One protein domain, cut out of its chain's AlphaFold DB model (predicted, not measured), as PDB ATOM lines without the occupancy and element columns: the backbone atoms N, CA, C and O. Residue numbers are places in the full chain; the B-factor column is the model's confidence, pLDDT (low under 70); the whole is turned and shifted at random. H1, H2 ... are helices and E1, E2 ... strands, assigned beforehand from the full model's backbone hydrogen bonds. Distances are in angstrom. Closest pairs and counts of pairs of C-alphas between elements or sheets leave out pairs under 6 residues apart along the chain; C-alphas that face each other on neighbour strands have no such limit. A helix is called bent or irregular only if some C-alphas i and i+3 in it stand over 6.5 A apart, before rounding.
ATOM      1  N   VAL A 184     365.253 402.740 395.069       82.12
ATOM      2  CA  VAL A 184     364.211 402.994 396.075       82.12
ATOM      3  C   VAL A 184     363.720 404.428 395.997       82.12
ATOM      4  O   VAL A 184     364.508 405.350 395.797       82.12
ATOM      5  N   GLU A 185     362.421 404.626 396.208       74.81
ATOM      6  CA  GLU A 185     361.849 405.965 396.299       74.81
ATOM      7  C   GLU A 185     362.337 406.670 397.570       74.81
ATOM      8  O   GLU A 185     362.129 406.214 398.698       74.81
ATOM      9  N   SER A 186     362.985 407.814 397.384       61.91
ATOM     10  CA  SER A 186     363.330 408.753 398.441       61.91
ATOM     11  C   SER A 186     362.336 409.910 398.450       61.91
ATOM     12  O   SER A 186     362.052 410.525 397.419       61.91
ATOM     13  N   ILE A 187     361.846 410.246 399.644       49.00
ATOM     14  CA  ILE A 187     361.123 411.492 399.900       49.00
ATOM     15  C   ILE A 187     362.149 412.483 400.450       49.00
ATOM     16  O   ILE A 187     362.520 412.396 401.620       49.00
ATOM     17  N   GLY A 188     362.635 413.404 399.616       45.81
ATOM     18  CA  GLY A 188     363.646 414.374 400.040       45.81
ATOM     19  C   GLY A 188     364.730 414.645 399.001       45.81
ATOM     20  O   GLY A 188     364.567 414.377 397.811       45.81
ATOM     21  N   GLU A 189     365.839 415.216 399.463       46.84
ATOM     22  CA  GLU A 189     367.051 415.397 398.664       46.84
ATOM     23  C   GLU A 189     367.745 414.046 398.418       46.84
ATOM     24  O   GLU A 189     367.654 413.122 399.232       46.84
ATOM     25  N   GLN A 190     368.419 413.927 397.269       52.81
ATOM     26  CA  GLN A 190     369.278 412.780 396.964       52.81
ATOM     27  C   GLN A 190     370.427 412.764 397.964       52.81
ATOM     28  O   GLN A 190     370.964 413.816 398.315       52.81
ATOM     29  N   ARG A 191     370.803 411.582 398.442       57.44
ATOM     30  CA  ARG A 191     371.838 411.517 399.469       57.44
ATOM     31  C   ARG A 191     373.226 411.755 398.895       57.44
ATOM     32  O   ARG A 191     373.484 411.321 397.774       57.44
ATOM     33  N   PRO A 192     374.148 412.360 399.662       51.75
ATOM     34  CA  PRO A 192     375.544 412.417 399.250       51.75
ATOM     35  C   PRO A 192     376.068 411.001 398.986       51.75
ATOM     36  O   PRO A 192     375.620 410.037 399.616       51.75
ATOM     37  N   LEU A 193     376.995 410.882 398.034       59.59
ATOM     38  CA  LEU A 193     377.715 409.630 397.783       59.59
ATOM     39  C   LEU A 193     378.405 409.162 399.066       59.59
ATOM     40  O   LEU A 193     378.736 409.978 399.932       59.59
ATOM     41  N   GLN A 194     378.631 407.858 399.204       59.78
ATOM     42  CA  GLN A 194     379.111 407.299 400.462       59.78
ATOM     43  C   GLN A 194     380.501 407.837 400.830       59.78
ATOM     44  O   GLN A 194     380.756 408.173 401.983       59.78
ATOM     45  N   THR A 195     381.382 407.983 399.847       51.44
ATOM     46  CA  THR A 195     382.709 408.598 399.966       51.44
ATOM     47  C   THR A 195     382.634 410.047 400.426       51.44
ATOM     48  O   THR A 195     383.377 410.428 401.328       51.44
ATOM     49  N   ILE A 196     381.706 410.837 399.880       45.28
ATOM     50  CA  ILE A 196     381.486 412.232 400.288       45.28
ATOM     51  C   ILE A 196     380.975 412.283 401.731       45.28
ATOM     52  O   ILE A 196     381.483 413.060 402.538       45.28
ATOM     53  N   ALA A 197     380.028 411.410 402.087       53.69
ATOM     54  CA  ALA A 197     379.523 411.305 403.452       53.69
ATOM     55  C   ALA A 197     380.639 410.935 404.447       53.69
ATOM     56  O   ALA A 197     380.747 411.559 405.498       53.69
ATOM     57  N   ILE A 198     381.514 409.986 404.097       52.09
ATOM     58  CA  ILE A 198     382.656 409.578 404.930       52.09
ATOM     59  C   ILE A 198     383.665 410.720 405.089       52.09
ATOM     60  O   ILE A 198     384.121 410.972 406.203       52.09
ATOM     61  N   MET A 199     384.014 411.423 404.007       45.81
ATOM     62  CA  MET A 199     384.927 412.573 404.068       45.81
ATOM     63  C   MET A 199     384.351 413.691 404.942       45.81
ATOM     64  O   MET A 199     385.064 414.269 405.761       45.81
ATOM     65  N   HIS A 200     383.051 413.954 404.820       43.84
ATOM     66  CA  HIS A 200     382.355 414.928 405.651       43.84
ATOM     67  C   HIS A 200     382.340 414.508 407.131       43.84
ATOM     68  O   HIS A 200     382.628 415.326 407.998       43.84
ATOM     69  N   GLU A 201     382.062 413.238 407.442       49.91
ATOM     70  CA  GLU A 201     382.095 412.703 408.814       49.91
ATOM     71  C   GLU A 201     383.501 412.739 409.437       49.91
ATOM     72  O   GLU A 201     383.636 412.926 410.647       49.91
ATOM     73  N   GLN A 202     384.552 412.567 408.629       47.75
ATOM     74  CA  GLN A 202     385.945 412.695 409.068       47.75
ATOM     75  C   GLN A 202     386.335 414.150 409.343       47.75
ATOM     76  O   GLN A 202     387.046 414.413 410.312       47.75
ATOM     77  N   ARG A 203     385.879 415.082 408.498       40.41
ATOM     78  CA  ARG A 203     386.213 416.511 408.585       40.41
ATOM     79  C   ARG A 203     385.394 417.243 409.653       40.41
ATOM     80  O   ARG A 203     385.912 418.162 410.276       40.41
ATOM     81  N   PHE A 204     384.164 416.798 409.907       43.28
ATOM     82  CA  PHE A 204     383.239 417.380 410.886       43.28
ATOM     83  C   PHE A 204     382.709 416.309 411.860       43.28
ATOM     84  O   PHE A 204     381.527 415.955 411.838       43.28
ATOM     85  N   PRO A 205     383.568 415.751 412.734       48.81
ATOM     86  CA  PRO A 205     383.202 414.641 413.613       48.81
ATOM     87  C   PRO A 205     382.216 415.022 414.730       48.81
ATOM     88  O   PRO A 205     381.661 414.123 415.366       48.81
ATOM     89  N   GLU A 206     382.001 416.314 414.985       42.03
ATOM     90  CA  GLU A 206     381.065 416.828 415.998       42.03
ATOM     91  C   GLU A 206     379.607 416.868 415.493       42.03
ATOM     92  O   GLU A 206     378.674 416.735 416.284       42.03
ATOM     93  N   ASP A 207     379.396 416.881 414.170       46.06
ATOM     94  CA  ASP A 207     378.076 416.922 413.512       46.06
ATOM     95  C   ASP A 207     377.386 415.548 413.383       46.06
ATOM     96  O   ASP A 207     376.398 415.376 412.659       46.06
ATOM     97  N   LYS A 208     377.841 414.547 414.150       44.38
ATOM     98  CA  LYS A 208     377.308 413.164 414.187       44.38
ATOM     99  C   LYS A 208     375.807 413.047 414.511       44.38
ATOM    100  O   LYS A 208     375.258 411.944 414.495       44.38
ATOM    101  N   LEU A 209     375.129 414.151 414.825       36.91
ATOM    102  CA  LEU A 209     373.723 414.194 415.220       36.91
ATOM    103  C   LEU A 209     372.729 414.091 414.054       36.91
ATOM    104  O   LEU A 209     371.592 413.665 414.283       36.91
ATOM    105  N   ARG A 210     373.113 414.383 412.803       43.16
ATOM    106  CA  ARG A 210     372.233 414.087 411.659       43.16
ATOM    107  C   ARG A 210     372.291 412.592 411.349       43.16
ATOM    108  O   ARG A 210     373.070 412.150 410.514       43.16
ATOM    109  N   LYS A 211     371.425 411.801 411.994       45.91
ATOM    110  CA  LYS A 211     371.127 410.423 411.567       45.91
ATOM    111  C   LYS A 211     370.615 410.453 410.121       45.91
ATOM    112  O   LYS A 211     369.417 410.595 409.882       45.91
ATOM    113  N   THR A 212     371.502 410.316 409.142       51.84
ATOM    114  CA  THR A 212     371.126 410.098 407.744       51.84
ATOM    115  C   THR A 212     370.400 408.757 407.671       51.84
ATOM    116  O   THR A 212     370.966 407.699 407.932       51.84
ATOM    117  N   LYS A 213     369.091 408.786 407.395       62.50
ATOM    118  CA  LYS A 213     368.178 407.685 407.741       62.50
ATOM    119  C   LYS A 213     368.464 406.314 407.096       62.50
ATOM    120  O   LYS A 213     367.726 405.426 407.408       62.50
ATOM    121  N   GLN A 214     369.461 406.018 406.265       71.25
ATOM    122  CA  GLN A 214     369.512 404.790 405.414       71.25
ATOM    123  C   GLN A 214     368.240 404.579 404.549       71.25
ATOM    124  O   GLN A 214     367.111 404.570 405.019       71.25
ATOM    125  N   LEU A 215     368.400 404.546 403.225       77.69
ATOM    126  CA  LEU A 215     367.275 404.248 402.339       77.69
ATOM    127  C   LEU A 215     367.283 402.744 402.149       77.69
ATOM    128  O   LEU A 215     368.343 402.144 401.969       77.69
ATOM    129  N   LEU A 216     366.125 402.124 402.292       83.00
ATOM    130  CA  LEU A 216     365.999 400.678 402.355       83.00
ATOM    131  C   LEU A 216     364.916 400.273 401.369       83.00
ATOM    132  O   LEU A 216     363.842 400.864 401.362       83.00
ATOM    133  N   CYS A 217     365.207 399.283 400.530       84.50
ATOM    134  CA  CYS A 217     364.163 398.657 399.732       84.50
ATOM    135  C   CYS A 217     363.296 397.795 400.652       84.50
ATOM    136  O   CYS A 217     363.733 397.423 401.745       84.50
ATOM    137  N   LYS A 218     362.103 397.402 400.192       82.31
ATOM    138  CA  LYS A 218     361.164 396.566 400.964       82.31
ATOM    139  C   LYS A 218     361.836 395.330 401.589       82.31
ATOM    140  O   LYS A 218     361.540 394.972 402.728       82.31
ATOM    141  N   LYS A 219     362.801 394.719 400.883       81.31
ATOM    142  CA  LYS A 219     363.588 393.558 401.349       81.31
ATOM    143  C   LYS A 219     364.430 393.856 402.596       81.31
ATOM    144  O   LYS A 219     364.645 392.971 403.419       81.31
ATOM    145  N   HIS A 220     364.913 395.085 402.733       82.81
ATOM    146  CA  HIS A 220     365.827 395.503 403.790       82.81
ATOM    147  C   HIS A 220     365.191 396.445 404.811       82.81
ATOM    148  O   HIS A 220     365.897 396.949 405.678       82.81
ATOM    149  N   GLU A 221     363.886 396.701 404.751       80.12
ATOM    150  CA  GLU A 221     363.218 397.485 405.785       80.12
ATOM    151  C   GLU A 221     363.286 396.783 407.148       80.12
ATOM    152  O   GLU A 221     363.005 395.589 407.275       80.12
ATOM    153  N   SER A 222     363.635 397.541 408.190       69.19
ATOM    154  CA  SER A 222     363.667 397.036 409.563       69.19
ATOM    155  C   SER A 222     362.238 396.887 410.096       69.19
ATOM    156  O   SER A 222     361.633 397.827 410.607       69.19
ATOM    157  N   ARG A 223     361.684 395.685 409.930       77.88
ATOM    158  CA  ARG A 223     360.403 395.237 410.496       77.88
ATOM    159  C   ARG A 223     360.642 393.942 411.280       77.88
ATOM    160  O   ARG A 223     361.574 393.222 410.925       77.88
ATOM    161  N   PRO A 224     359.807 393.576 412.274       74.44
ATOM    162  CA  PRO A 224     359.989 392.337 413.042       74.44
ATOM    163  C   PRO A 224     360.165 391.084 412.168       74.44
ATOM    164  O   PRO A 224     360.997 390.235 412.468       74.44
ATOM    165  N   ALA A 225     359.457 391.015 411.037       73.44
ATOM    166  CA  ALA A 225     359.563 389.922 410.068       73.44
ATOM    167  C   ALA A 225     360.892 389.892 409.278       73.44
ATOM    168  O   ALA A 225     361.306 388.832 408.818       73.44
ATOM    169  N   ASN A 226     361.580 391.032 409.141       77.31
ATOM    170  CA  ASN A 226     362.752 391.207 408.272       77.31
ATOM    171  C   ASN A 226     364.037 391.560 409.042       77.31
ATOM    172  O   ASN A 226     365.074 391.802 408.426       77.31
ATOM    173  N   ASP A 227     364.021 391.584 410.378       77.94
ATOM    174  CA  ASP A 227     365.154 392.083 411.173       77.94
ATOM    175  C   ASP A 227     366.431 391.243 410.980       77.94
ATOM    176  O   ASP A 227     367.534 391.775 410.837       77.94
ATOM    177  N   SER A 228     366.291 389.920 410.853       79.25
ATOM    178  CA  SER A 228     367.413 389.038 410.501       79.25
ATOM    179  C   SER A 228     367.997 389.361 409.118       79.25
ATOM    180  O   SER A 228     369.215 389.315 408.931       79.25
ATOM    181  N   ILE A 229     367.146 389.710 408.147       79.75
ATOM    182  CA  ILE A 229     367.554 390.068 406.781       79.75
ATOM    183  C   ILE A 229     368.288 391.413 406.804       79.75
ATOM    184  O   ILE A 229     369.399 391.509 406.281       79.75
ATOM    185  N   TYR A 230     367.730 392.413 407.490       81.12
ATOM    186  CA  TYR A 230     368.346 393.727 407.693       81.12
ATOM    187  C   TYR A 230     369.740 393.620 408.332       81.12
ATOM    188  O   TYR A 230     370.717 394.155 407.802       81.12
ATOM    189  N   ARG A 231     369.871 392.890 409.451       79.06
ATOM    190  CA  ARG A 231     371.156 392.729 410.161       79.06
ATOM    191  C   ARG A 231     372.210 392.039 409.299       79.06
ATOM    192  O   ARG A 231     373.380 392.435 409.316       79.06
ATOM    193  N   ASN A 232     371.805 391.023 408.541       80.81
ATOM    194  CA  ASN A 232     372.695 390.321 407.622       80.81
ATOM    195  C   ASN A 232     373.167 391.252 406.493       80.81
ATOM    196  O   ASN A 232     374.369 391.414 406.289       80.81
ATOM    197  N   ALA A 233     372.238 391.947 405.834       81.12
ATOM    198  CA  ALA A 233     372.536 392.897 404.765       81.12
ATOM    199  C   ALA A 233     373.480 394.019 405.237       81.12
ATOM    200  O   ALA A 233     374.505 394.283 404.607       81.12
ATOM    201  N   ARG A 234     373.232 394.583 406.427       82.75
ATOM    202  CA  ARG A 234     374.123 395.564 407.066       82.75
ATOM    203  C   ARG A 234     375.534 395.020 407.294       82.75
ATOM    204  O   ARG A 234     376.515 395.742 407.124       82.75
ATOM    205  N   THR A 235     375.651 393.760 407.703       81.81
ATOM    206  CA  THR A 235     376.946 393.110 407.955       81.81
ATOM    207  C   THR A 235     377.700 392.845 406.653       81.81
ATOM    208  O   THR A 235     378.915 393.025 406.614       81.81
ATOM    209  N   LYS A 236     376.998 392.460 405.582       81.25
ATOM    210  CA  LYS A 236     377.570 392.286 404.239       81.25
ATOM    211  C   LYS A 236     378.064 393.608 403.660       81.25
ATOM    212  O   LYS A 236     379.214 393.679 403.252       81.25
ATOM    213  N   ALA A 237     377.252 394.663 403.718       80.75
ATOM    214  CA  ALA A 237     377.635 395.988 403.230       80.75
ATOM    215  C   ALA A 237     378.909 396.515 403.917       80.75
ATOM    216  O   ALA A 237     379.776 397.099 403.275       80.75
ATOM    217  N   LYS A 238     379.087 396.238 405.216       81.38
ATOM    218  CA  LYS A 238     380.325 396.576 405.945       81.38
ATOM    219  C   LYS A 238     381.573 395.835 405.452       81.38
ATOM    220  O   LYS A 238     382.675 396.290 405.741       81.38
ATOM    221  N   LYS A 239     381.411 394.697 404.774       84.00
ATOM    222  CA  LYS A 239     382.505 393.868 404.250       84.00
ATOM    223  C   LYS A 239     382.908 394.229 402.819       84.00
ATOM    224  O   LYS A 239     383.854 393.626 402.326       84.00
ATOM    225  N   LEU A 240     382.221 395.176 402.174       83.31
ATOM    226  CA  LEU A 240     382.652 395.699 400.878       83.31
ATOM    227  C   LEU A 240     384.077 396.251 400.977       83.31
ATOM    228  O   LEU A 240     384.425 396.935 401.953       83.31
ATOM    229  N   SER A 241     384.888 395.967 399.958       82.44
ATOM    230  CA  SER A 241     386.236 396.520 399.848       82.44
ATOM    231  C   SER A 241     386.186 398.047 399.672       82.44
ATOM    232  O   SER A 241     385.119 398.658 399.539       82.44
ATOM    233  N   LYS A 242     387.330 398.729 399.787       74.38
ATOM    234  CA  LYS A 242     387.364 400.182 399.528       74.38
ATOM    235  C   LYS A 242     387.162 400.456 398.038       74.38
ATOM    236  O   LYS A 242     386.473 401.409 397.693       74.38
ATOM    237  N   GLU A 243     387.711 399.584 397.209       74.81
ATOM    238  CA  GLU A 243     387.675 399.607 395.757       74.81
ATOM    239  C   GLU A 243     386.238 399.436 395.251       74.81
ATOM    240  O   GLU A 243     385.753 400.297 394.522       74.81
ATOM    241  N   ASP A 244     385.510 398.422 395.736       79.88
ATOM    242  CA  ASP A 244     384.108 398.194 395.349       79.88
ATOM    243  C   ASP A 244     383.218 399.376 395.743       79.88
ATOM    244  O   ASP A 244     382.339 399.778 394.988       79.88
ATOM    245  N   ARG A 245     383.448 399.971 396.923       75.12
ATOM    246  CA  ARG A 245     382.690 401.154 397.367       75.12
ATOM    247  C   ARG A 245     382.956 402.368 396.488       75.12
ATOM    248  O   ARG A 245     382.011 403.061 396.136       75.12
ATOM    249  N   ALA A 246     384.219 402.624 396.152       70.06
ATOM    250  CA  ALA A 246     384.583 403.736 395.281       70.06
ATOM    251  C   ALA A 246     384.003 403.554 393.871       70.06
ATOM    252  O   ALA A 246     383.506 404.514 393.291       70.06
ATOM    253  N   TYR A 247     384.020 402.323 393.359       75.75
ATOM    254  CA  TYR A 247     383.445 401.983 392.063       75.75
ATOM    255  C   TYR A 247     381.919 402.151 392.038       75.75
ATOM    256  O   TYR A 247     381.390 402.814 391.151       75.75
ATOM    257  N   ILE A 248     381.207 401.643 393.052       78.00
ATOM    258  CA  ILE A 248     379.753 401.831 393.185       78.00
ATOM    259  C   ILE A 248     379.404 403.325 393.298       78.00
ATOM    260  O   ILE A 248     378.493 403.796 392.621       78.00
ATOM    261  N   ASP A 249     380.147 404.096 394.097       69.31
ATOM    262  CA  ASP A 249     379.937 405.544 394.200       69.31
ATOM    263  C   ASP A 249     380.160 406.260 392.863       69.31
ATOM    264  O   ASP A 249     379.426 407.195 392.539       69.31
ATOM    265  N   GLN A 250     381.161 405.838 392.084       70.44
ATOM    266  CA  GLN A 250     381.413 406.384 390.756       70.44
ATOM    267  C   GLN A 250     380.207 406.145 389.840       70.44
ATOM    268  O   GLN A 250     379.676 407.123 389.308       70.44
ATOM    269  N   ILE A 251     379.718 404.903 389.755       76.12
ATOM    270  CA  ILE A 251     378.510 404.542 388.994       76.12
ATOM    271  C   ILE A 251     377.327 405.417 389.421       76.12
ATOM    272  O   ILE A 251     376.670 406.050 388.594       76.12
ATOM    273  N   HIS A 252     377.064 405.517 390.729       76.81
ATOM    274  CA  HIS A 252     375.950 406.317 391.249       76.81
ATOM    275  C   HIS A 252     376.101 407.793 390.874       76.81
ATOM    276  O   HIS A 252     375.115 408.458 390.555       76.81
ATOM    277  N   SER A 253     377.329 408.316 390.884       63.28
ATOM    278  CA  SER A 253     377.626 409.705 390.531       63.28
ATOM    279  C   SER A 253     377.401 410.014 389.049       63.28
ATOM    280  O   SER A 253     376.855 411.074 388.729       63.28
ATOM    281  N   GLU A 254     377.807 409.102 388.166       65.44
ATOM    282  CA  GLU A 254     377.669 409.218 386.712       65.44
ATOM    283  C   GLU A 254     376.199 409.097 386.324       65.44
ATOM    284  O   GLU A 254     375.669 409.904 385.559       65.44
ATOM    285  N   ARG A 255     375.500 408.160 386.960       73.75
ATOM    286  CA  ARG A 255     374.084 407.924 386.734       73.75
ATOM    287  C   ARG A 255     373.203 409.077 387.201       73.75
ATOM    288  O   ARG A 255     372.329 409.520 386.460       73.75
ATOM    289  N   ARG A 256     373.477 409.633 388.388       69.81
ATOM    290  CA  ARG A 256     372.820 410.864 388.866       69.81
ATOM    291  C   ARG A 256     373.034 412.020 387.900       69.81
ATOM    292  O   ARG A 256     372.084 412.727 387.582       69.81
ATOM    293  N   LEU A 257     374.272 412.209 387.443       61.19
ATOM    294  CA  LEU A 257     374.609 413.276 386.506       61.19
ATOM    295  C   LEU A 257     373.812 413.125 385.212       61.19
ATOM    296  O   LEU A 257     373.163 414.071 384.774       61.19
ATOM    297  N   TYR A 258     373.806 411.929 384.636       67.06
ATOM    298  CA  TYR A 258     373.044 411.659 383.431       67.06
ATOM    299  C   TYR A 258     371.540 411.921 383.620       67.06
ATOM    300  O   TYR A 258     370.925 412.539 382.751       67.06
ATOM    301  N   GLU A 259     370.941 411.476 384.731       68.44
ATOM    302  CA  GLU A 259     369.505 411.660 385.002       68.44
ATOM    303  C   GLU A 259     369.139 413.146 385.101       68.44
ATOM    304  O   GLU A 259     368.067 413.559 384.660       68.44
ATOM    305  N   VAL A 260     370.048 413.963 385.642       62.28
ATOM    306  CA  VAL A 260     369.904 415.421 385.697       62.28
ATOM    307  C   VAL A 260     370.053 416.039 384.305       62.28
ATOM    308  O   VAL A 260     369.193 416.812 383.886       62.28
ATOM    309  N   LEU A 261     371.107 415.679 383.565       56.94
ATOM    310  CA  LEU A 261     371.421 416.252 382.250       56.94
ATOM    311  C   LEU A 261     370.382 415.913 381.175       56.94
ATOM    312  O   LEU A 261     370.194 416.693 380.234       56.94
ATOM    313  N   ASN A 262     369.729 414.759 381.296       58.78
ATOM    314  CA  ASN A 262     368.736 414.265 380.341       58.78
ATOM    315  C   ASN A 262     367.297 414.412 380.836       58.78
ATOM    316  O   ASN A 262     366.364 413.930 380.195       58.78
ATOM    317  N   PHE A 263     367.096 415.128 381.942       57.50
ATOM    318  CA  PHE A 263     365.770 415.394 382.471       57.50
ATOM    319  C   PHE A 263     364.900 416.112 381.421       57.50
ATOM    320  O   PHE A 263     365.234 417.208 380.972       57.50
ATOM    321  N   ASN A 264     363.778 415.490 381.038       50.31
ATOM    322  CA  ASN A 264     362.832 415.943 380.002       50.31
ATOM    323  C   ASN A 264     363.376 416.026 378.562       50.31
ATOM    324  O   ASN A 264     362.719 416.628 377.709       50.31
ATOM    325  N   LYS A 265     364.541 415.442 378.260       54.88
ATOM    326  CA  LYS A 265     365.006 415.326 376.872       54.88
ATOM    327  C   LYS A 265     364.436 414.050 376.240       54.88
ATOM    328  O   LYS A 265     364.454 413.011 376.899       54.88
ATOM    329  N   PRO A 266     363.944 414.097 374.987       51.12
ATOM    330  CA  PRO A 266     363.697 412.878 374.229       51.12
ATOM    331  C   PRO A 266     365.033 412.150 374.086       51.12
ATOM    332  O   PRO A 266     366.039 412.741 373.686       51.12
ATOM    333  N   PHE A 267     365.057 410.905 374.540       56.34
ATOM    334  CA  PHE A 267     366.281 410.140 374.669       56.34
ATOM    335  C   PHE A 267     366.557 409.359 373.383       56.34
ATOM    336  O   PHE A 267     365.671 408.665 372.902       56.34
ATOM    337  N   ASP A 268     367.774 409.469 372.846       51.50
ATOM    338  CA  ASP A 268     368.167 408.862 371.566       51.50
ATOM    339  C   ASP A 268     369.445 408.021 371.735       51.50
ATOM    340  O   ASP A 268     370.506 408.337 371.208       51.50
ATOM    341  N   ASN A 269     369.368 406.972 372.560       59.56
ATOM    342  CA  ASN A 269     370.334 405.861 372.553       59.56
ATOM    343  C   ASN A 269     369.589 404.517 372.556       59.56
ATOM    344  O   ASN A 269     369.966 403.590 373.279       59.56
ATOM    345  N   GLU A 270     368.496 404.414 371.796       63.94
ATOM    346  CA  GLU A 270     367.800 403.140 371.631       63.94
ATOM    347  C   GLU A 270     368.765 402.099 371.047       63.94
ATOM    348  O   GLU A 270     369.438 402.311 370.031       63.94
ATOM    349  N   MET A 271     368.859 400.952 371.718       79.75
ATOM    350  CA  MET A 271     369.569 399.784 371.212       79.75
ATOM    351  C   MET A 271     368.941 399.379 369.875       79.75
ATOM    352  O   MET A 271     367.896 398.732 369.837       79.75
ATOM    353  N   THR A 272     369.584 399.741 368.763       84.88
ATOM    354  CA  THR A 272     369.064 399.370 367.441       84.88
ATOM    355  C   THR A 272     368.948 397.852 367.316       84.88
ATOM    356  O   THR A 272     369.771 397.107 367.852       84.88
ATOM    357  N   THR A 273     367.990 397.375 366.520       86.06
ATOM    358  CA  THR A 273     367.806 395.939 366.255       86.06
ATOM    359  C   THR A 273     369.100 395.269 365.794       86.06
ATOM    360  O   THR A 273     369.440 394.183 366.247       86.06
ATOM    361  N   ARG A 274     369.882 395.948 364.946       87.69
ATOM    362  CA  ARG A 274     371.172 395.435 364.469       87.69
ATOM    363  C   ARG A 274     372.202 395.307 365.595       87.69
ATOM    364  O   ARG A 274     372.961 394.341 365.608       87.69
ATOM    365  N   HIS A 275     372.250 396.270 366.516       88.31
ATOM    366  CA  HIS A 275     373.175 396.224 367.649       88.31
ATOM    367  C   HIS A 275     372.745 395.187 368.695       88.31
ATOM    368  O   HIS A 275     373.591 394.467 369.227       88.31
ATOM    369  N   TRP A 276     371.435 395.041 368.916       92.81
ATOM    370  CA  TRP A 276     370.871 393.971 369.731       92.81
ATOM    371  C   TRP A 276     371.267 392.598 369.193       92.81
ATOM    372  O   TRP A 276     371.902 391.841 369.916       92.81
ATOM    373  N   GLU A 277     370.998 392.292 367.922       92.88
ATOM    374  CA  GLU A 277     371.334 390.979 367.348       92.88
ATOM    375  C   GLU A 277     372.837 390.665 367.435       92.88
ATOM    376  O   GLU A 277     373.225 389.532 367.716       92.88
ATOM    377  N   ALA A 278     373.699 391.676 367.281       92.81
ATOM    378  CA  ALA A 278     375.144 391.509 367.420       92.81
ATOM    379  C   ALA A 278     375.606 391.254 368.869       92.81
ATOM    380  O   ALA A 278     376.641 390.622 369.080       92.81
ATOM    381  N   THR A 279     374.874 391.751 369.872       92.94
ATOM    382  CA  THR A 279     375.288 391.715 371.291       92.94
ATOM    383  C   THR A 279     374.401 390.837 372.178       92.94
ATOM    384  O   THR A 279     374.726 390.624 373.348       92.94
ATOM    385  N   LYS A 280     373.326 390.264 371.628       94.25
ATOM    386  CA  LYS A 280     372.299 389.482 372.328       94.25
ATOM    387  C   LYS A 280     372.889 388.401 373.226       94.25
ATOM    388  O   LYS A 280     372.562 388.341 374.407       94.25
ATOM    389  N   SER A 281     373.803 387.584 372.704       94.31
ATOM    390  CA  SER A 281     374.416 386.488 373.466       94.31
ATOM    391  C   SER A 281     375.145 386.969 374.724       94.31
ATOM    392  O   SER A 281     375.089 386.296 375.751       94.31
ATOM    393  N   ARG A 282     375.787 388.147 374.674       95.19
ATOM    394  CA  ARG A 282     376.465 388.744 375.835       95.19
ATOM    395  C   ARG A 282     375.455 389.131 376.911       95.19
ATOM    396  O   ARG A 282     375.610 388.739 378.062       95.19
ATOM    397  N   TRP A 283     374.408 389.854 376.522       95.38
ATOM    398  CA  TRP A 283     373.372 390.325 377.441       95.38
ATOM    399  C   TRP A 283     372.591 389.177 378.084       95.38
ATOM    400  O   TRP A 283     372.397 389.160 379.299       95.38
ATOM    401  N   LEU A 284     372.217 388.166 377.297       95.19
ATOM    402  CA  LEU A 284     371.594 386.951 377.826       95.19
ATOM    403  C   LEU A 284     372.539 386.189 378.768       95.19
ATOM    404  O   LEU A 284     372.087 385.648 379.776       95.19
ATOM    405  N   GLY A 285     373.846 386.197 378.485       94.69
ATOM    406  CA  GLY A 285     374.875 385.667 379.377       94.69
ATOM    407  C   GLY A 285     374.903 386.373 380.735       94.69
ATOM    408  O   GLY A 285     374.860 385.700 381.761       94.69
ATOM    409  N   TYR A 286     374.886 387.711 380.751       95.06
ATOM    410  CA  TYR A 286     374.813 388.495 381.993       95.06
ATOM    411  C   TYR A 286     373.565 388.146 382.815       95.06
ATOM    412  O   TYR A 286     373.654 387.938 384.026       95.06
ATOM    413  N   LEU A 287     372.404 388.018 382.164       94.12
ATOM    414  CA  LEU A 287     371.164 387.646 382.847       94.12
ATOM    415  C   LEU A 287     371.231 386.240 383.451       94.12
ATOM    416  O   LEU A 287     370.836 386.058 384.601       94.12
ATOM    417  N   LEU A 288     371.755 385.256 382.717       93.56
ATOM    418  CA  LEU A 288     371.924 383.892 383.228       93.56
ATOM    419  C   LEU A 288     372.950 383.808 384.364       93.56
ATOM    420  O   LEU A 288     372.789 382.996 385.273       93.56
ATOM    421  N   GLU A 289     373.990 384.641 384.343       93.56
ATOM    422  CA  GLU A 289     374.975 384.694 385.422       93.56
ATOM    423  C   GLU A 289     374.349 385.175 386.739       93.56
ATOM    424  O   GLU A 289     374.573 384.576 387.798       93.56
ATOM    425  N   LEU A 290     373.525 386.228 386.676       91.81
ATOM    426  CA  LEU A 290     372.811 386.746 387.845       91.81
ATOM    427  C   LEU A 290     371.635 385.843 388.251       91.81
ATOM    428  O   LEU A 290     371.374 385.669 389.442       91.81
ATOM    429  N   CYS A 291     370.930 385.264 387.276       90.94
ATOM    430  CA  CYS A 291     369.702 384.488 387.443       90.94
ATOM    431  C   CYS A 291     369.745 383.185 386.613       90.94
ATOM    432  O   CYS A 291     369.116 383.104 385.557       90.94
ATOM    433  N   PRO A 292     370.405 382.117 387.105       89.62
ATOM    434  CA  PRO A 292     370.612 380.875 386.341       89.62
ATOM    435  C   PRO A 292     369.337 380.132 385.921       89.62
ATOM    436  O   PRO A 292     369.381 379.266 385.055       89.62
ATOM    437  N   TYR A 293     368.207 380.447 386.556       87.75
ATOM    438  CA  TYR A 293     366.902 379.837 386.287       87.75
ATOM    439  C   TYR A 293     366.029 380.679 385.346       87.75
ATOM    440  O   TYR A 293     364.860 380.351 385.144       87.75
ATOM    441  N   ALA A 294     366.556 381.782 384.806       88.94
ATOM    442  CA  ALA A 294     365.814 382.649 383.905       88.94
ATOM    443  C   ALA A 294     365.488 381.922 382.592       88.94
ATOM    444  O   ALA A 294     366.368 381.368 381.930       88.94
ATOM    445  N   TYR A 295     364.219 381.964 382.191       87.75
ATOM    446  CA  TYR A 295     363.810 381.549 380.856       87.75
ATOM    447  C   TYR A 295     364.132 382.681 379.873       87.75
ATOM    448  O   TYR A 295     363.613 383.784 380.021       87.75
ATOM    449  N   ILE A 296     365.040 382.422 378.926       88.94
ATOM    450  CA  ILE A 296     365.598 383.451 378.027       88.94
ATOM    451  C   ILE A 296     365.282 383.229 376.543       88.94
ATOM    452  O   ILE A 296     365.593 384.081 375.713       88.94
ATOM    453  N   SER A 297     364.705 382.081 376.177       85.25
ATOM    454  CA  SER A 297     364.509 381.694 374.772       85.25
ATOM    455  C   SER A 297     363.415 382.487 374.053       85.25
ATOM    456  O   SER A 297     363.386 382.502 372.825       85.25
ATOM    457  N   ASP A 298     362.526 383.147 374.792       89.12
ATOM    458  CA  ASP A 298     361.455 384.001 374.273       89.12
ATOM    459  C   ASP A 298     361.835 385.489 374.198       89.12
ATOM    460  O   ASP A 298     361.055 386.272 373.662       89.12
ATOM    461  N   ILE A 299     363.026 385.880 374.666       93.12
ATOM    462  CA  ILE A 299     363.505 387.268 374.610       93.12
ATOM    463  C   ILE A 299     363.914 387.610 373.171       93.12
ATOM    464  O   ILE A 299     364.905 387.086 372.632       93.12
ATOM    465  N   LYS A 300     363.141 388.491 372.525       90.56
ATOM    466  CA  LYS A 300     363.307 388.822 371.102       90.56
ATOM    467  C   LYS A 300     363.920 390.193 370.873       90.56
ATOM    468  O   LYS A 300     364.661 390.333 369.905       90.56
ATOM    469  N   SER A 301     363.690 391.153 371.760       92.31
ATOM    470  CA  SER A 301     364.194 392.523 371.637       92.31
ATOM    471  C   SER A 301     365.006 392.966 372.861       92.31
ATOM    472  O   SER A 301     365.043 392.292 373.893       92.31
ATOM    473  N   TRP A 302     365.653 394.127 372.739       93.00
ATOM    474  CA  TRP A 302     366.283 394.816 373.864       93.00
ATOM    475  C   TRP A 302     365.270 395.231 374.939       93.00
ATOM    476  O   TRP A 302     365.549 395.112 376.131       93.00
ATOM    477  N   ASP A 303     364.078 395.653 374.531       90.69
ATOM    478  CA  ASP A 303     363.019 396.053 375.459       90.69
ATOM    479  C   ASP A 303     362.509 394.849 376.257       90.69
ATOM    480  O   ASP A 303     362.390 394.919 377.481       90.69
ATOM    481  N   ASP A 304     362.313 393.702 375.590       91.88
ATOM    482  CA  ASP A 304     361.960 392.441 376.252       91.88
ATOM    483  C   ASP A 304     363.040 392.041 377.264       91.88
ATOM    484  O   ASP A 304     362.743 391.593 378.377       91.88
ATOM    485  N   PHE A 305     364.308 392.198 376.872       94.62
ATOM    486  CA  PHE A 305     365.451 391.887 377.717       94.62
ATOM    487  C   PHE A 305     365.493 392.778 378.958       94.62
ATOM    488  O   PHE A 305     365.557 392.254 380.067       94.62
ATOM    489  N   THR A 306     365.448 394.101 378.792       92.38
ATOM    490  CA  THR A 306     365.566 395.066 379.897       92.38
ATOM    491  C   THR A 306     364.389 394.971 380.861       92.38
ATOM    492  O   THR A 306     364.601 394.920 382.074       92.38
ATOM    493  N   ALA A 307     363.164 394.811 380.352       90.62
ATOM    494  CA  ALA A 307     361.988 394.561 381.183       90.62
ATOM    495  C   ALA A 307     362.150 393.282 382.022       90.62
ATOM    496  O   ALA A 307     361.883 393.274 383.228       90.62
ATOM    497  N   ARG A 308     362.638 392.193 381.409       92.12
ATOM    498  CA  ARG A 308     362.883 390.929 382.116       92.12
ATOM    499  C   ARG A 308     364.031 391.039 383.119       92.12
ATOM    500  O   ARG A 308     363.933 390.479 384.210       92.12
ATOM    501  N   PHE A 309     365.096 391.744 382.755       93.50
ATOM    502  CA  PHE A 309     366.275 391.975 383.581       93.50
ATOM    503  C   PHE A 309     365.902 392.712 384.873       93.50
ATOM    504  O   PHE A 309     366.192 392.214 385.961       93.50
ATOM    505  N   HIS A 310     365.176 393.829 384.778       91.50
ATOM    506  CA  HIS A 310     364.734 394.588 385.957       91.50
ATOM    507  C   HIS A 310     363.774 393.789 386.833       91.50
ATOM    508  O   HIS A 310     363.923 393.778 388.058       91.50
ATOM    509  N   LEU A 311     362.840 393.060 386.210       90.19
ATOM    510  CA  LEU A 311     361.890 392.206 386.916       90.19
ATOM    511  C   LEU A 311     362.596 391.117 387.733       90.19
ATOM    512  O   LEU A 311     362.301 390.951 388.912       90.19
ATOM    513  N   LEU A 312     363.536 390.383 387.130       90.81
ATOM    514  CA  LEU A 312     364.229 389.271 387.794       90.81
ATOM    515  C   LEU A 312     365.153 389.724 388.934       90.81
ATOM    516  O   LEU A 312     365.433 388.944 389.842       90.81
ATOM    517  N   LEU A 313     365.607 390.977 388.916       88.88
ATOM    518  CA  LEU A 313     366.413 391.558 389.993       88.88
ATOM    519  C   LEU A 313     365.571 392.194 391.120       88.88
ATOM    520  O   LEU A 313     366.133 392.645 392.128       88.88
ATOM    521  N   ASP A 314     364.241 392.177 390.985       86.25
ATOM    522  CA  ASP A 314     363.253 392.936 391.761       86.25
ATOM    523  C   ASP A 314     363.572 394.446 391.832       86.25
ATOM    524  O   ASP A 314     363.458 395.080 392.891       86.25
ATOM    525  N   ASN A 315     364.014 395.036 390.722       82.25
ATOM    526  CA  ASN A 315     364.236 396.475 390.624       82.25
ATOM    527  C   ASN A 315     362.938 397.191 390.212       82.25
ATOM    528  O   ASN A 315     362.844 397.755 389.133       82.25
ATOM    529  N   GLU A 316     361.927 397.186 391.084       74.81
ATOM    530  CA  GLU A 316     360.595 397.765 390.790       74.81
ATOM    531  C   GLU A 316     360.624 399.257 390.410       74.81
ATOM    532  O   GLU A 316     359.693 399.755 389.789       74.81
ATOM    533  N   GLN A 317     361.666 399.974 390.830       79.31
ATOM    534  CA  GLN A 317     361.834 401.420 390.656       79.31
ATOM    535  C   GLN A 317     362.871 401.749 389.575       79.31
ATOM    536  O   GLN A 317     363.457 402.825 389.580       79.31
ATOM    537  N   GLU A 318     363.181 400.785 388.715       83.62
ATOM    538  CA  GLU A 318     364.158 400.911 387.648       83.62
ATOM    539  C   GLU A 318     363.519 400.552 386.312       83.62
ATOM    540  O   GLU A 318     362.978 399.459 386.149       83.62
ATOM    541  N   ASP A 319     363.631 401.457 385.352       81.81
ATOM    542  CA  ASP A 319     363.087 401.312 384.006       81.81
ATOM    543  C   ASP A 319     364.091 401.724 382.921       81.81
ATOM    544  O   ASP A 319     363.743 401.769 381.741       81.81
ATOM    545  N   THR A 320     365.351 401.990 383.290       83.69
ATOM    546  CA  THR A 320     366.371 402.381 382.319       83.69
ATOM    547  C   THR A 320     366.518 401.338 381.216       83.69
ATOM    548  O   THR A 320     366.605 400.138 381.474       83.69
ATOM    549  N   GLN A 321     366.623 401.806 379.978       86.19
ATOM    550  CA  GLN A 321     366.995 400.989 378.821       86.19
ATOM    551  C   GLN A 321     368.388 401.350 378.296       86.19
ATOM    552  O   GLN A 321     368.823 400.834 377.271       86.19
ATOM    553  N   VAL A 322     369.107 402.239 378.986       84.94
ATOM    554  CA  VAL A 322     370.438 402.695 378.576       84.94
ATOM    555  C   VAL A 322     371.429 401.537 378.725       84.94
ATOM    556  O   VAL A 322     371.649 401.098 379.856       84.94
ATOM    557  N   PRO A 323     372.079 401.059 377.645       87.50
ATOM    558  CA  PRO A 323     372.945 399.879 377.716       87.50
ATOM    559  C   PRO A 323     374.064 400.000 378.752       87.50
ATOM    560  O   PRO A 323     374.312 399.050 379.489       87.50
ATOM    561  N   LEU A 324     374.675 401.184 378.864       85.44
ATOM    562  CA  LEU A 324     375.696 401.472 379.873       85.44
ATOM    563  C   LEU A 324     375.165 401.252 381.299       85.44
ATOM    564  O   LEU A 324     375.792 400.559 382.088       85.44
ATOM    565  N   PHE A 325     373.967 401.749 381.612       86.94
ATOM    566  CA  PHE A 325     373.395 401.576 382.951       86.94
ATOM    567  C   PHE A 325     372.901 400.165 383.218       86.94
ATOM    568  O   PHE A 325     372.904 399.733 384.364       86.94
ATOM    569  N   ILE A 326     372.485 399.431 382.188       90.81
ATOM    570  CA  ILE A 326     372.198 398.004 382.342       90.81
ATOM    571  C   ILE A 326     373.475 397.241 382.717       90.81
ATOM    572  O   ILE A 326     373.428 396.367 383.583       90.81
ATOM    573  N   GLU A 327     374.616 397.586 382.115       89.75
ATOM    574  CA  GLU A 327     375.920 397.021 382.479       89.75
ATOM    575  C   GLU A 327     376.337 397.408 383.906       89.75
ATOM    576  O   GLU A 327     376.727 396.531 384.677       89.75
ATOM    577  N   ASP A 328     376.149 398.669 384.300       88.81
ATOM    578  CA  ASP A 328     376.399 399.127 385.670       88.81
ATOM    579  C   ASP A 328     375.549 398.366 386.697       88.81
ATOM    580  O   ASP A 328     376.077 397.830 387.673       88.81
ATOM    581  N   ILE A 329     374.238 398.236 386.451       90.44
ATOM    582  CA  ILE A 329     373.332 397.472 387.321       90.44
ATOM    583  C   ILE A 329     373.792 396.016 387.417       90.44
ATOM    584  O   ILE A 329     373.760 395.435 388.504       90.44
ATOM    585  N   TYR A 330     374.230 395.417 386.305       93.19
ATOM    586  CA  TYR A 330     374.780 394.064 386.306       93.19
ATOM    587  C   TYR A 330     376.020 393.957 387.206       93.19
ATOM    588  O   TYR A 330     376.082 393.053 388.047       93.19
ATOM    589  N   MET A 331     376.970 394.886 387.084       91.06
ATOM    590  CA  MET A 331     378.198 394.891 387.882       91.06
ATOM    591  C   MET A 331     377.903 395.079 389.372       91.06
ATOM    592  O   MET A 331     378.401 394.314 390.203       91.06
ATOM    593  N   GLU A 332     377.032 396.030 389.721       90.44
ATOM    594  CA  GLU A 332     376.595 396.218 391.102       90.44
ATOM    595  C   GLU A 332     375.918 394.943 391.639       90.44
ATOM    596  O   GLU A 332     376.268 394.448 392.716       90.44
ATOM    597  N   ALA A 333     374.975 394.367 390.886       90.75
ATOM    598  CA  ALA A 333     374.256 393.156 391.278       90.75
ATOM    599  C   ALA A 333     375.192 391.971 391.519       90.75
ATOM    600  O   ALA A 333     375.044 391.260 392.518       90.75
ATOM    601  N   LYS A 334     376.185 391.791 390.648       90.88
ATOM    602  CA  LYS A 334     377.195 390.744 390.768       90.88
ATOM    603  C   LYS A 334     377.977 390.851 392.077       90.88
ATOM    604  O   LYS A 334     378.036 389.863 392.812       90.88
ATOM    605  N   ILE A 335     378.478 392.043 392.419       88.81
ATOM    606  CA  ILE A 335     379.201 392.296 393.681       88.81
ATOM    607  C   ILE A 335     378.342 391.874 394.879       88.81
ATOM    608  O   ILE A 335     378.786 391.129 395.761       88.81
ATOM    609  N   TRP A 336     377.077 392.301 394.907       86.06
ATOM    610  CA  TRP A 336     376.178 391.969 396.009       86.06
ATOM    611  C   TRP A 336     375.898 390.464 396.101       86.06
ATOM    612  O   TRP A 336     375.991 389.903 397.195       86.06
ATOM    613  N   ILE A 337     375.616 389.793 394.979       84.88
ATOM    614  CA  ILE A 337     375.350 388.345 394.928       84.88
ATOM    615  C   ILE A 337     376.573 387.534 395.378       84.88
ATOM    616  O   ILE A 337     376.432 386.554 396.119       84.88
ATOM    617  N   GLU A 338     377.782 387.921 394.974       84.31
ATOM    618  CA  GLU A 338     379.017 387.258 395.402       84.31
ATOM    619  C   GLU A 338     379.235 387.375 396.916       84.31
ATOM    620  O   GLU A 338     379.540 386.375 397.586       84.31
ATOM    621  N   LEU A 339     378.979 388.553 397.494       81.62
ATOM    622  CA  LEU A 339     378.986 388.744 398.947       81.62
ATOM    623  C   LEU A 339     377.946 387.857 399.647       81.62
ATOM    624  O   LEU A 339     378.223 387.313 400.724       81.62
ATOM    625  N   GLU A 340     376.766 387.658 399.049       76.56
ATOM    626  CA  GLU A 340     375.753 386.748 399.592       76.56
ATOM    627  C   GLU A 340     376.225 385.289 399.598       76.56
ATOM    628  O   GLU A 340     376.139 384.619 400.634       76.56
ATOM    629  N   LYS A 341     376.774 384.816 398.472       77.69
ATOM    630  CA  LYS A 341     377.299 383.449 398.314       77.69
ATOM    631  C   LYS A 341     378.421 383.161 399.319       77.69
ATOM    632  O   LYS A 341     378.425 382.108 399.963       77.69
ATOM    633  N   ASN A 342     379.344 384.105 399.502       68.31
ATOM    634  CA  ASN A 342     380.472 383.958 400.426       68.31
ATOM    635  C   ASN A 342     380.040 383.990 401.899       68.31
ATOM    636  O   ASN A 342     380.591 383.260 402.727       68.31
ATOM    637  N   HIS A 343     379.013 384.771 402.244       62.41
ATOM    638  CA  HIS A 343     378.449 384.753 403.591       62.41
ATOM    639  C   HIS A 343     377.799 383.401 403.920       62.41
ATOM    640  O   HIS A 343     378.038 382.849 404.993       62.41
ATOM    641  N   TYR A 344     377.010 382.841 402.998       58.56
ATOM    642  CA  TYR A 344     376.290 381.583 403.228       58.56
ATOM    643  C   TYR A 344     377.232 380.382 403.427       58.56
ATOM    644  O   TYR A 344     376.987 379.532 404.285       58.56
ATOM    645  N   LYS A 345     378.363 380.345 402.703       59.00
ATOM    646  CA  LYS A 345     379.422 379.337 402.903       59.00
ATOM    647  C   LYS A 345     380.041 379.402 404.305       59.00
ATOM    648  O   LYS A 345     380.307 378.362 404.904       59.00
ATOM    649  N   ASN A 346     380.242 380.606 404.838       52.56
ATOM    650  CA  ASN A 346     380.822 380.807 406.168       52.56
ATOM    651  C   ASN A 346     379.832 380.518 407.306       52.56
ATOM    652  O   ASN A 346     380.241 380.051 408.366       52.56
ATOM    653  N   ASP A 347     378.539 380.747 407.080       51.34
ATOM    654  CA  ASP A 347     377.483 380.478 408.062       51.34
ATOM    655  C   ASP A 347     377.216 378.965 408.213       51.34
ATOM    656  O   ASP A 347     377.128 378.448 409.325       51.34
ATOM    657  N   LYS A 348     377.222 378.203 407.106       48.44
ATOM    658  CA  LYS A 348     377.110 376.731 407.154       48.44
ATOM    659  C   LYS A 348     378.249 376.061 407.930       48.44
ATOM    660  O   LYS A 348     377.983 375.119 408.663       48.44
ATOM    661  N   ARG A 349     379.485 376.568 407.819       49.03
ATOM    662  CA  ARG A 349     380.637 376.068 408.598       49.03
ATOM    663  C   ARG A 349     380.519 376.344 410.099       49.03
ATOM    664  O   ARG A 349     381.102 375.615 410.888       49.03
ATOM    665  N   ARG A 350     379.789 377.392 410.496       46.53
ATOM    666  CA  ARG A 350     379.560 377.740 411.909       46.53
ATOM    667  C   ARG A 350     378.409 376.968 412.550       46.53
ATOM    668  O   ARG A 350     378.378 376.885 413.765       46.53
ATOM    669  N   LYS A 351     377.482 376.425 411.755       44.72
ATOM    670  CA  LYS A 351     376.382 375.566 412.235       44.72
ATOM    671  C   LYS A 351     376.731 374.073 412.269       44.72
ATOM    672  O   LYS A 351     375.910 373.282 412.714       44.72
ATOM    673  N   SER A 352     377.900 373.687 411.757       45.16
ATOM    674  CA  SER A 352     378.404 372.306 411.751       45.16
ATOM    675  C   SER A 352     379.515 372.057 412.784       45.16
ATOM    676  O   SER A 352     380.295 371.122 412.617       45.16
TER     677      SER A 352
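Overview. This is residues 184 to 352 of the 353 residues of an uncharacterized protein of Acinetobacter sp. ANC 4648 (UniProt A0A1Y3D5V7). One long helix, H6, runs through the domain, with H3 packed on one side of it and the last residues of H4 on the opposite side; H5 lies side by side with H4. H1 packs on H3 beyond H6, H2 lies near the later part of H6, and residues 201 to 211, 257 to 266 and 344 to 352 stick out. The printed part has 169 residues, with six named helices and one named strand in the order E1, H1, H2, H3, H4, H5, H6, and its class is mostly helix. The whole is only just compact, close to loose, with a radius of gyration of the C-alphas of 18.5 A and spans of 56 by 50 by 30 A.

Along the chain. H6, residues 323 to 350, is the longest helix, 41.3 A from C-alpha 323 at (372.945, 399.879, 377.716) to C-alpha 350 at (379.560, 377.740, 411.909). H3, residues 242 to 261, measures 28.5 A. H4, residues 273 to 290, measures 24.0 A; it has a kink of 57 degrees near residue 280 and is irregular, with C-alphas 278 and 281 7.9 A apart. H5 is residues 302 to 312, 15.1 A; H2 is residues 227 to 237, 15.3 A; H1 is residues 194 to 203, 14.2 A. E1, residues 184 to 186, measures 6.3 A from C-alpha 184 at (364.211, 402.994, 396.075) and pairs with no named strand.

Arrangement. H6 is the hub, touching H2, H3 and H4. Its residues 325 to 335 touch H3 at a shallow tilt of 31 degrees, opposite ways; the closest C-alphas, of Ile 251 and Asp 328, are 6.7 A apart. Residues 286 to 290 of H4 touch H6, closest at the C-alphas of Leu 290 and Lys 334, 6.6 A. H4 and H5 touch at a shallow tilt of 14 degrees, the same way, with the C-alphas of Trp 276 and Trp 302 closest at 6.2 A. H5 and H6 are close but not clearly touching; their closest C-alphas, of Thr 306 and Ile 326, are 7.7 A apart. H2 and H6 only just touch, with 3 pairs of C-alphas within 8 A; the closest, of Lys 236 and Leu 339, are 6.5 A apart. H1 touches H3, with the C-alphas of Gln 194 and Asp 249 closest at 6.6 A; at 71 degrees they are only just about perpendicular. E1 is apart from H1 to H6. Every O i to N i+4 pair is within hydrogen-bond range in H1, H2, H3 and H5; H4 has 12 of 14 and H6 23 of 24.

Size, cuts and confidence. The C-alphas farthest apart, of Pro 266 and Ser 352, are 57.2 A apart. The printed part has no cut; the links H1 to H2, H3 to H4 and H4 to H5 are long. Mean pLDDT of the printed part is 74.5, and 58 residues are under 70, among them residues 186 to 213, 256 to 270 and 342 to 352.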